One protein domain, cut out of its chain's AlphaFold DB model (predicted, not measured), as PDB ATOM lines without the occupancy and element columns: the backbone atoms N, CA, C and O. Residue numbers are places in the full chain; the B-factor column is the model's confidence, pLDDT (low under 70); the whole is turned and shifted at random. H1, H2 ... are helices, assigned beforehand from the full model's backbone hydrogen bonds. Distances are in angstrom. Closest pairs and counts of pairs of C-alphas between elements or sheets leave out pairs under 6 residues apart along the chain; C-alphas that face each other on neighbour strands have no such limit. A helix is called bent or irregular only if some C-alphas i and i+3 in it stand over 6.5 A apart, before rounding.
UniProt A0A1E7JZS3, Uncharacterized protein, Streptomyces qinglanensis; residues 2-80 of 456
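AT A GLANCE: This is residues 2 to 80 of the 456 residues of an uncharacterized protein of Streptomyces qinglanensis (UniProt A0A1E7JZS3). One long helix, H1, is the spine of this domain and makes its length; H2 crosses it at nearly a right angle on one side, and H4 crosses it steeply on another. The short H3 packs on H2, away from H1, and a long link leads from H3 to H4. The printed part has 79 residues with four named helices, in the order H1, H2, H3, H4, and no named strand; the class is all helix. The whole is compact, with a radius of gyration of the C-alphas of 11.6 A and spans of 37 by 25 by 20 A.

HOW THE PARTS SIT: Start with H1, residues 2 to 26. With its residues 11 to 15 alone it touches H2, residues 35 to 47, about perpendicular at 88 degrees; look at the closest C-alphas, those of Thr 11 and Thr 38, 5.7 A apart. With its residues 13 to 21 alone H1 touches H4, residues 67 to 80, at a steep tilt of 51 degrees, opposite ways; the closest C-alphas are those of Ala 17 and Phe 74, at 5.2 A. H2 touches H3, residues 52 to 55, with residues 40 to 45 alone, closest at the C-alphas of Ala 41 and Ala 55, 4.4 A. H3 and H4 are close but not clearly touching, with the C-alphas of Ile 52 and Tyr 67 closest at 6.4 A. H1 and H3 are apart, as are H2 and H4. Every O i to N i+4 pair is within hydrogen-bond range in H1 and H4, and 7 of 9 in H2; H3 is too short for one.

IN THESE COORDINATES: Find C-alpha 2 at (19.141, -2.753, 46.173); from there H1 runs 36.0 A to C-alpha 26 at (18.193, 10.260, 12.631). H2 is 19.6 A long and irregular: C-alphas 36 and 39 are 7.2 A apart. H3 measures 5.0 A, and H4 runs 20.2 A to C-alpha 80 at (22.151, 14.714, 36.032).

THE WHOLE: The two C-alphas farthest apart are those of Gly 2 and Gly 62, 37.0 A. The printed part has no cut; the link from H3 to H4 is long, with 11 residues. The mean pLDDT of the printed part is 85.9, and residue 61 is under 70.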
ATOM      1  N   GLY A   2      18.282  -3.719  46.892       77.69
ATOM      2  CA  GLY A   2      19.141  -2.753  46.173       77.69
ATOM      3  C   GLY A   2      19.625  -3.199  44.784       77.69
ATOM      4  O   GLY A   2      19.566  -2.416  43.845       77.69
ATOM      5  N   VAL A   3      20.019  -4.467  44.623       78.12
ATOM      6  CA  VAL A   3      20.505  -5.002  43.333       78.12
ATOM      7  C   VAL A   3      19.415  -4.990  42.251       78.12
ATOM      8  O   VAL A   3      19.673  -4.590  41.124       78.12
ATOM      9  N   LEU A   4      18.176  -5.351  42.599       82.19
ATOM     10  CA  LEU A   4      17.031  -5.317  41.679       82.19
ATOM     11  C   LEU A   4      16.690  -3.887  41.229       82.19
ATOM     12  O   LEU A   4      16.458  -3.659  40.048       82.19
ATOM     13  N   ALA A   5      16.711  -2.921  42.153       79.25
ATOM     14  CA  ALA A   5      16.481  -1.512  41.831       79.25
ATOM     15  C   ALA A   5      17.601  -0.924  40.956       79.25
ATOM     16  O   ALA A   5      17.326  -0.164  40.032       79.25
ATOM     17  N   PHE A   6      18.852  -1.311  41.216       83.06
ATOM     18  CA  PHE A   6      19.999  -0.921  40.401       83.06
ATOM     19  C   PHE A   6      19.891  -1.461  38.971       83.06
ATOM     20  O   PHE A   6      20.041  -0.699  38.020       83.06
ATOM     21  N   LEU A   7      19.562  -2.747  38.812       84.38
ATOM     22  CA  LEU A   7      19.369  -3.363  37.497       84.38
ATOM     23  C   LEU A   7      18.215  -2.709  36.729       84.38
ATOM     24  O   LEU A   7      18.363  -2.420  35.545       84.38
ATOM     25  N   LEU A   8      17.106  -2.403  37.405       87.69
ATOM     26  CA  LEU A   8      15.982  -1.693  36.798       87.69
ATOM     27  C   LEU A   8      16.385  -0.276  36.344       87.69
ATOM     28  O   LEU A   8      16.108   0.114  35.213       87.69
ATOM     29  N   GLY A   9      17.096   0.476  37.190       86.00
ATOM     30  CA  GLY A   9      17.604   1.806  36.845       86.00
ATOM     31  C   GLY A   9      18.553   1.770  35.648       86.00
ATOM     32  O   GLY A   9      18.396   2.551  34.714       86.00
ATOM     33  N   LEU A  10      19.476   0.807  35.627       88.50
ATOM     34  CA  LEU A  10      20.389   0.591  34.509       88.50
ATOM     35  C   LEU A  10      19.630   0.287  33.208       88.50
ATOM     36  O   LEU A  10      19.941   0.870  32.172       88.50
ATOM     37  N   THR A  11      18.596  -0.560  33.258       89.88
ATOM     38  CA  THR A  11      17.765  -0.850  32.077       89.88
ATOM     39  C   THR A  11      16.981   0.365  31.588       89.88
ATOM     40  O   THR A  11      16.846   0.548  30.384       89.88
ATOM     41  N   VAL A  12      16.507   1.234  32.487       91.00
ATOM     42  CA  VAL A  12      15.854   2.488  32.089       91.00
ATOM     43  C   VAL A  12      16.862   3.404  31.398       91.00
ATOM     44  O   VAL A  12      16.579   3.851  30.295       91.00
ATOM     45  N   PHE A  13      18.048   3.611  31.984       91.50
ATOM     46  CA  PHE A  13      19.077   4.496  31.426       91.50
ATOM     47  C   PHE A  13      19.601   4.044  30.062       91.50
ATOM     48  O   PHE A  13      19.807   4.870  29.177       91.50
ATOM     49  N   VAL A  14      19.815   2.740  29.867       90.50
ATOM     50  CA  VAL A  14      20.266   2.211  28.572       90.50
ATOM     51  C   VAL A  14      19.168   2.340  27.515       90.50
ATOM     52  O   VAL A  14      19.455   2.716  26.378       90.50
ATOM     53  N   TRP A  15      17.905   2.102  27.876       92.56
ATOM     54  CA  TRP A  15      16.775   2.278  26.963       92.56
ATOM     55  C   TRP A  15      16.593   3.745  26.547       92.56
ATOM     56  O   TRP A  15      16.514   4.037  25.353       92.56
ATOM     57  N   THR A  16      16.596   4.676  27.507       91.38
ATOM     58  CA  THR A  16      16.463   6.115  27.234       91.38
ATOM     59  C   THR A  16      17.655   6.660  26.460       91.38
ATOM     60  O   THR A  16      17.454   7.441  25.536       91.38
ATOM     61  N   ALA A  17      18.886   6.239  26.781       91.31
ATOM     62  CA  ALA A  17      20.079   6.639  26.037       91.31
ATOM     63  C   ALA A  17      20.044   6.145  24.585       91.31
ATOM     64  O   ALA A  17      20.307   6.935  23.686       91.31
ATOM     65  N   THR A  18      19.660   4.885  24.341       87.25
ATOM     66  CA  THR A  18      19.559   4.330  22.975       87.25
ATOM     67  C   THR A  18      18.497   5.068  22.157       87.25
ATOM     68  O   THR A  18      18.744   5.462  21.019       87.25
ATOM     69  N   GLY A  19      17.325   5.306  22.752       88.12
ATOM     70  CA  GLY A  19      16.233   6.008  22.087       88.12
ATOM     71  C   GLY A  19      16.535   7.476  21.787       88.12
ATOM     72  O   GLY A  19      16.326   7.919  20.659       88.12
ATOM     73  N   LEU A  20      17.096   8.223  22.753       89.12
ATOM     74  CA  LEU A  20      17.532   9.606  22.519       89.12
ATOM     75  C   LEU A  20      18.649   9.681  21.479       89.12
ATOM     76  O   LEU A  20      18.667  10.616  20.686       89.12
ATOM     77  N   ALA A  21      19.584   8.732  21.483       87.75
ATOM     78  CA  ALA A  21      20.697   8.755  20.547       87.75
ATOM     79  C   ALA A  21      20.213   8.536  19.107       87.75
ATOM     80  O   ALA A  21      20.614   9.275  18.211       87.75
ATOM     81  N   GLY A  22      19.285   7.598  18.897       85.56
ATOM     82  CA  GLY A  22      18.617   7.415  17.607       85.56
ATOM     83  C   GLY A  22      17.804   8.637  17.174       85.56
ATOM     84  O   GLY A  22      17.945   9.095  16.041       85.56
ATOM     85  N   LEU A  23      17.046   9.233  18.104       89.12
ATOM     86  CA  LEU A  23      16.268  10.449  17.855       89.12
ATOM     87  C   LEU A  23      17.151  11.634  17.439       89.12
ATOM     88  O   LEU A  23      16.808  12.349  16.503       89.12
ATOM     89  N   LEU A  24      18.287  11.844  18.109       88.25
ATOM     90  CA  LEU A  24      19.210  12.938  17.797       88.25
ATOM     91  C   LEU A  24      20.011  12.696  16.512       88.25
ATOM     92  O   LEU A  24      20.341  13.657  15.823       88.25
ATOM     93  N   ALA A  25      20.334  11.442  16.191       86.38
ATOM     94  CA  ALA A  25      21.112  11.105  15.001       86.38
ATOM     95  C   ALA A  25      20.263  11.062  13.720       86.38
ATOM     96  O   ALA A  25      20.728  11.493  12.668       86.38
ATOM     97  N   HIS A  26      19.023  10.571  13.803       84.94
ATOM     98  CA  HIS A  26      18.193  10.260  12.631       84.94
ATOM     99  C   HIS A  26      16.832  10.971  12.631       84.94
ATOM    100  O   HIS A  26      16.045  10.793  11.705       84.94
ATOM    101  N   GLY A  27      16.529  11.782  13.652       84.94
ATOM    102  CA  GLY A  27      15.293  12.570  13.737       84.94
ATOM    103  C   GLY A  27      14.037  11.768  14.094       84.94
ATOM    104  O   GLY A  27      12.953  12.342  14.166       84.94
ATOM    105  N   ALA A  28      14.164  10.462  14.341       86.88
ATOM    106  CA  ALA A  28      13.069   9.571  14.704       86.88
ATOM    107  C   ALA A  28      13.502   8.580  15.790       86.88
ATOM    108  O   ALA A  28      14.681   8.245  15.920       86.88
ATOM    109  N   TRP A  29      12.542   8.110  16.586       85.75
ATOM    110  CA  TRP A  29      12.807   7.062  17.567       85.75
ATOM    111  C   TRP A  29      13.039   5.722  16.844       85.75
ATOM    112  O   TRP A  29      12.211   5.376  16.002       85.75
ATOM    113  N   PRO A  30      14.106   4.960  17.149       86.31
ATOM    114  CA  PRO A  30      14.417   3.729  16.423       86.31
ATOM    115  C   PRO A  30      13.370   2.631  16.620       86.31
ATOM    116  O   PRO A  30      12.935   2.355  17.746       86.31
ATOM    117  N   ASP A  31      13.040   1.936  15.536       82.69
ATOM    118  CA  ASP A  31      12.147   0.785  15.565       82.69
ATOM    119  C   ASP A  31      12.839  -0.409  16.244       82.69
ATOM    120  O   ASP A  31      14.012  -0.694  16.018       82.69
ATOM    121  N   GLY A  32      12.133  -1.140  17.110       78.06
ATOM    122  CA  GLY A  32      12.676  -2.334  17.781       78.06
ATOM    123  C   GLY A  32      13.418  -2.089  19.107       78.06
ATOM    124  O   GLY A  32      13.640  -3.051  19.854       78.06
ATOM    125  N   VAL A  33      13.692  -0.827  19.473       83.56
ATOM    126  CA  VAL A  33      14.224  -0.444  20.797       83.56
ATOM    127  C   VAL A  33      13.104  -0.479  21.840       83.56
ATOM    128  O   VAL A  33      12.417   0.505  22.123       83.56
ATOM    129  N   THR A  34      12.894  -1.660  22.420       85.19
ATOM    130  CA  THR A  34      11.828  -1.925  23.398       85.19
ATOM    131  C   THR A  34      12.390  -2.155  24.794       85.19
ATOM    132  O   THR A  34      13.389  -2.853  24.970       85.19
ATOM    133  N   PHE A  35      11.694  -1.635  25.808       86.38
ATOM    134  CA  PHE A  35      12.093  -1.774  27.213       86.38
ATOM    135  C   PHE A  35      12.274  -3.241  27.647       86.38
ATOM    136  O   PHE A  35      13.176  -3.569  28.414       86.38
ATOM    137  N   ALA A  36      11.451  -4.149  27.111       86.00
ATOM    138  CA  ALA A  36      11.509  -5.578  27.420       86.00
ATOM    139  C   ALA A  36      12.808  -6.263  26.952       86.00
ATOM    140  O   ALA A  36      13.193  -7.287  27.512       86.00
ATOM    141  N   ARG A  37      13.492  -5.711  25.938       83.81
ATOM    142  CA  ARG A  37      14.736  -6.270  25.382       83.81
ATOM    143  C   ARG A  37      16.000  -5.626  25.946       83.81
ATOM    144  O   ARG A  37      17.082  -6.190  25.794       83.81
ATOM    145  N   THR A  38      15.874  -4.515  26.667       87.38
ATOM    146  CA  THR A  38      17.018  -3.800  27.241       87.38
ATOM    147  C   THR A  38      17.919  -4.647  28.148       87.38
ATOM    148  O   THR A  38      19.128  -4.461  28.081       87.38
ATOM    149  N   PRO A  39      17.428  -5.611  28.958       86.94
ATOM    150  CA  PRO A  39      18.315  -6.467  29.753       86.94
ATOM    151  C   PRO A  39      19.297  -7.296  28.907       86.94
ATOM    152  O   PRO A  39      20.436  -7.510  29.320       86.94
ATOM    153  N   LEU A  40      18.873  -7.744  27.718       85.62
ATOM    154  CA  LEU A  40      19.735  -8.469  26.779       85.62
ATOM    155  C   LEU A  40      20.766  -7.519  26.150       85.62
ATOM    156  O   LEU A  40      21.945  -7.857  26.083       85.62
ATOM    157  N   ALA A  41      20.329  -6.315  25.772       86.31
ATOM    158  CA  ALA A  41      21.189  -5.266  25.226       86.31
ATOM    159  C   ALA A  41      22.262  -4.814  26.234       86.31
ATOM    160  O   ALA A  41      23.428  -4.693  25.881       86.31
ATOM    161  N   VAL A  42      21.900  -4.644  27.514       87.38
ATOM    162  CA  VAL A  42      22.847  -4.336  28.605       87.38
ATOM    163  C   VAL A  42      23.930  -5.406  28.692       87.38
ATOM    164  O   VAL A  42      25.105  -5.076  28.818       87.38
ATOM    165  N   ARG A  43      23.558  -6.689  28.605       87.56
ATOM    166  CA  ARG A  43      24.528  -7.788  28.643       87.56
ATOM    167  C   ARG A  43      25.512  -7.717  27.470       87.56
ATOM    168  O   ARG A  43      26.699  -7.906  27.708       87.56
ATOM    169  N   GLN A  44      25.028  -7.432  26.262       86.94
ATOM    170  CA  GLN A  44      25.871  -7.298  25.066       86.94
ATOM    171  C   GLN A  44      26.790  -6.072  25.133       86.94
ATOM    172  O   GLN A  44      27.978  -6.186  24.869       86.94
ATOM    173  N   LEU A  45      26.291  -4.922  25.590       87.75
ATOM    174  CA  LEU A  45      27.095  -3.701  25.742       87.75
ATOM    175  C   LEU A  45      28.166  -3.812  26.836       87.75
ATOM    176  O   LEU A  45      29.161  -3.092  26.808       87.75
ATOM    177  N   VAL A  46      27.976  -4.696  27.820       87.25
ATOM    178  CA  VAL A  46      29.006  -4.995  28.827       87.25
ATOM    179  C   VAL A  46      30.144  -5.820  28.224       87.25
ATOM    180  O   VAL A  46      31.293  -5.634  28.618       87.25
ATOM    181  N   THR A  47      29.846  -6.726  27.290       87.19
ATOM    182  CA  THR A  47      30.858  -7.561  26.626       87.19
ATOM    183  C   THR A  47      31.528  -6.847  25.457       87.19
ATOM    184  O   THR A  47      32.744  -6.927  25.315       87.19
ATOM    185  N   GLU A  48      30.759  -6.103  24.664       87.62
ATOM    186  CA  GLU A  48      31.212  -5.380  23.475       87.62
ATOM    187  C   GLU A  48      30.671  -3.936  23.503       87.62
ATOM    188  O   GLU A  48      29.643  -3.623  22.907       87.62
ATOM    189  N   PRO A  49      31.362  -3.007  24.195       86.94
ATOM    190  CA  PRO A  49      30.855  -1.652  24.457       86.94
ATOM    191  C   PRO A  49      30.664  -0.769  23.220       86.94
ATOM    192  O   PRO A  49      30.035   0.287  23.305       86.94
ATOM    193  N   HIS A  50      31.259  -1.160  22.096       85.69
ATOM    194  CA  HIS A  50      31.254  -0.391  20.854       85.69
ATOM    195  C   HIS A  50      30.195  -0.894  19.862       85.69
ATOM    196  O   HIS A  50      29.891  -0.175  18.912       85.69
ATOM    197  N   ASP A  51      29.622  -2.082  20.089       85.38
ATOM    198  CA  ASP A  51      28.669  -2.710  19.177       85.38
ATOM    199  C   ASP A  51      27.215  -2.447  19.602       85.38
ATOM    200  O   ASP A  51      26.565  -3.227  20.303       85.38
ATOM    201  N   ILE A  52      26.697  -1.290  19.185       83.00
ATOM    202  CA  ILE A  52      25.293  -0.921  19.424       83.00
ATOM    203  C   ILE A  52      24.345  -1.741  18.544       83.00
ATOM    204  O   ILE A  52      23.231  -2.051  18.975       83.00
ATOM    205  N   GLU A  53      24.771  -2.109  17.336       82.56
ATOM    206  CA  GLU A  53      23.953  -2.886  16.403       82.56
ATOM    207  C   GLU A  53      23.753  -4.319  16.913       82.56
ATOM    208  O   GLU A  53      22.622  -4.811  16.943       82.56
ATOM    209  N   GLY A  54      24.805  -4.949  17.443       80.62
ATOM    210  CA  GLY A  54      24.724  -6.247  18.111       80.62
ATOM    211  C   GLY A  54      23.900  -6.230  19.402       80.62
ATOM    212  O   GLY A  54      23.284  -7.238  19.764       80.62
ATOM    213  N   ALA A  55      23.803  -5.080  20.079       84.25
ATOM    214  CA  ALA A  55      22.926  -4.910  21.236       84.25
ATOM    215  C   ALA A  55      21.431  -4.847  20.856       84.25
ATOM    216  O   ALA A  55      20.577  -5.233  21.664       84.25
ATOM    217  N   TRP A  56      21.106  -4.419  19.627       84.19
ATOM    218  CA  TRP A  56      19.737  -4.258  19.119       84.19
ATOM    219  C   TRP A  56      19.538  -4.909  17.737       84.19
ATOM    220  O   TRP A  56      19.192  -4.230  16.770       84.19
ATOM    221  N   PRO A  57      19.621  -6.248  17.633       81.94
ATOM    222  CA  PRO A  57      19.656  -6.955  16.346       81.94
ATOM    223  C   PRO A  57      18.349  -6.889  15.539       81.94
ATOM    224  O   PRO A  57      18.305  -7.292  14.382       81.94
ATOM    225  N   ALA A  58      17.253  -6.434  16.153       79.06
ATOM    226  CA  ALA A  58      15.957  -6.275  15.491       79.06
ATOM    227  C   ALA A  58      15.708  -4.849  14.974       79.06
ATOM    228  O   ALA A  58      14.650  -4.600  14.397       79.06
ATOM    229  N   THR A  59      16.636  -3.925  15.221       80.62
ATOM    230  CA  THR A  59      16.573  -2.548  14.737       80.62
ATOM    231  C   THR A  59      17.357  -2.452  13.426       80.62
ATOM    232  O   THR A  59      18.476  -2.960  13.361       80.62
ATOM    233  N   PRO A  60      16.811  -1.835  12.362       79.62
ATOM    234  CA  PRO A  60      17.556  -1.634  11.122       79.62
ATOM    235  C   PRO A  60      18.848  -0.839  11.387       79.62
ATOM    236  O   PRO A  60      18.781   0.234  11.984       79.62
ATOM    237  N   GLY A  61      20.010  -1.331  10.930       69.38
ATOM    238  CA  GLY A  61      21.327  -0.751  11.269       69.38
ATOM    239  C   GLY A  61      21.461   0.749  10.965       69.38
ATOM    240  O   GLY A  61      22.057   1.494  11.730       69.38
ATOM    241  N   GLY A  62      20.773   1.240   9.928       74.50
ATOM    242  CA  GLY A  62      20.746   2.666   9.577       74.50
ATOM    243  C   GLY A  62      19.940   3.587  10.510       74.50
ATOM    244  O   GLY A  62      19.844   4.772  10.218       74.50
ATOM    245  N   GLN A  63      19.322   3.074  11.581       77.50
ATOM    246  CA  GLN A  63      18.565   3.875  12.559       77.50
ATOM    247  C   GLN A  63      19.306   4.066  13.897       77.50
ATOM    248  O   GLN A  63      18.869   4.853  14.744       77.50
ATOM    249  N   LEU A  64      20.414   3.352  14.118       81.19
ATOM    250  CA  LEU A  64      21.165   3.378  15.373       81.19
ATOM    251  C   LEU A  64      22.304   4.397  15.300       81.19
ATOM    252  O   LEU A  64      23.025   4.494  14.314       81.19
ATOM    253  N   SER A  65      22.462   5.201  16.350       84.12
ATOM    254  CA  SER A  65      23.558   6.170  16.433       84.12
ATOM    255  C   SER A  65      24.915   5.488  16.604       84.12
ATOM    256  O   SER A  65      24.996   4.436  17.238       84.12
ATOM    257  N   GLY A  66      25.998   6.164  16.215       83.38
ATOM    258  CA  GLY A  66      27.350   5.744  16.590       83.38
ATOM    259  C   GLY A  66      27.567   5.672  18.113       83.38
ATOM    260  O   GLY A  66      26.947   6.411  18.885       83.38
ATOM    261  N   TYR A  67      28.497   4.810  18.542       85.12
ATOM    262  CA  TYR A  67      28.747   4.498  19.957       85.12
ATOM    263  C   TYR A  67      29.041   5.718  20.841       85.12
ATOM    264  O   TYR A  67      28.609   5.768  21.992       85.12
ATOM    265  N   GLY A  68      29.716   6.737  20.303       86.25
ATOM    266  CA  GLY A  68      30.053   7.951  21.048       86.25
ATOM    267  C   GLY A  68      28.831   8.742  21.532       86.25
ATOM    268  O   GLY A  68      28.820   9.212  22.669       86.25
ATOM    269  N   LEU A  69      27.781   8.857  20.709       87.81
ATOM    270  CA  LEU A  69      26.578   9.622  21.062       87.81
ATOM    271  C   LEU A  69      25.772   8.917  22.158       87.81
ATOM    272  O   LEU A  69      25.336   9.553  23.120       87.81
ATOM    273  N   PHE A  70      25.626   7.598  22.040       90.69
ATOM    274  CA  PHE A  70      24.988   6.766  23.055       90.69
ATOM    275  C   PHE A  70      25.685   6.893  24.415       90.69
ATOM    276  O   PHE A  70      25.035   7.219  25.410       90.69
ATOM    277  N   TRP A  71      27.009   6.700  24.463       90.12
ATOM    278  CA  TRP A  71      27.762   6.784  25.717       90.12
ATOM    279  C   TRP A  71      27.748   8.199  26.307       90.12
ATOM    280  O   TRP A  71      27.613   8.346  27.522       90.12
ATOM    281  N   GLY A  72      27.791   9.240  25.469       90.31
ATOM    282  CA  GLY A  72      27.638  10.627  25.914       90.31
ATOM    283  C   GLY A  72      26.293  10.885  26.604       90.31
ATOM    284  O   GLY A  72      26.247  11.492  27.675       90.31
ATOM    285  N   LEU A  73      25.198  10.373  26.035       90.81
ATOM    286  CA  LEU A  73      23.854  10.487  26.612       90.81
ATOM    287  C   LEU A  73      23.653   9.619  27.855       90.81
ATOM    288  O   LEU A  73      22.926  10.007  28.767       90.81
ATOM    289  N   PHE A  74      24.274   8.445  27.906       91.06
ATOM    290  CA  PHE A  74      24.214   7.575  29.073       91.06
ATOM    291  C   PHE A  74      24.945   8.202  30.272       91.06
ATOM    292  O   PHE A  74      24.388   8.296  31.368       91.06
ATOM    293  N   VAL A  75      26.164   8.712  30.059       90.69
ATOM    294  CA  VAL A  75      26.958   9.378  31.106       90.69
ATOM    295  C   VAL A  75      26.297  10.679  31.566       90.69
ATOM    296  O   VAL A  75      26.250  10.944  32.768       90.69
ATOM    297  N   SER A  76      25.735  11.473  30.648       90.44
ATOM    298  CA  SER A  76      25.054  12.721  31.013       90.44
ATOM    299  C   SER A  76      23.816  12.477  31.880       90.44
ATOM    300  O   SER A  76      23.607  13.192  32.859       90.44
ATOM    301  N   GLN A  77      23.041  11.424  31.605       94.06
ATOM    302  CA  GLN A  77      21.892  11.044  32.429       94.06
ATOM    303  C   GLN A  77      22.298  10.640  33.855       94.06
ATOM    304  O   GLN A  77      21.664  11.076  34.819       94.06
ATOM    305  N   ILE A  78      23.381   9.867  34.009       92.81
ATOM    306  CA  ILE A  78      23.919   9.500  35.331       92.81
ATOM    307  C   ILE A  78      24.407  10.743  36.083       92.81
ATOM    308  O   ILE A  78      24.137  10.887  37.280       92.81
ATOM    309  N   LEU A  79      25.092  11.662  35.395       92.50
ATOM    310  CA  LEU A  79      25.564  12.914  35.983       92.50
ATOM    311  C   LEU A  79      24.391  13.765  36.489       92.50
ATOM    312  O   LEU A  79      24.398  14.189  37.645       92.50
ATOM    313  N   VAL A  80      23.358  13.957  35.663       92.75
ATOM    314  CA  VAL A  80      22.151  14.714  36.032       92.75
ATOM    315  C   VAL A  80      21.445  14.077  37.227       92.75
ATOM    316  O   VAL A  80      21.124  14.784  38.186       92.75
TER     317      VAL A  80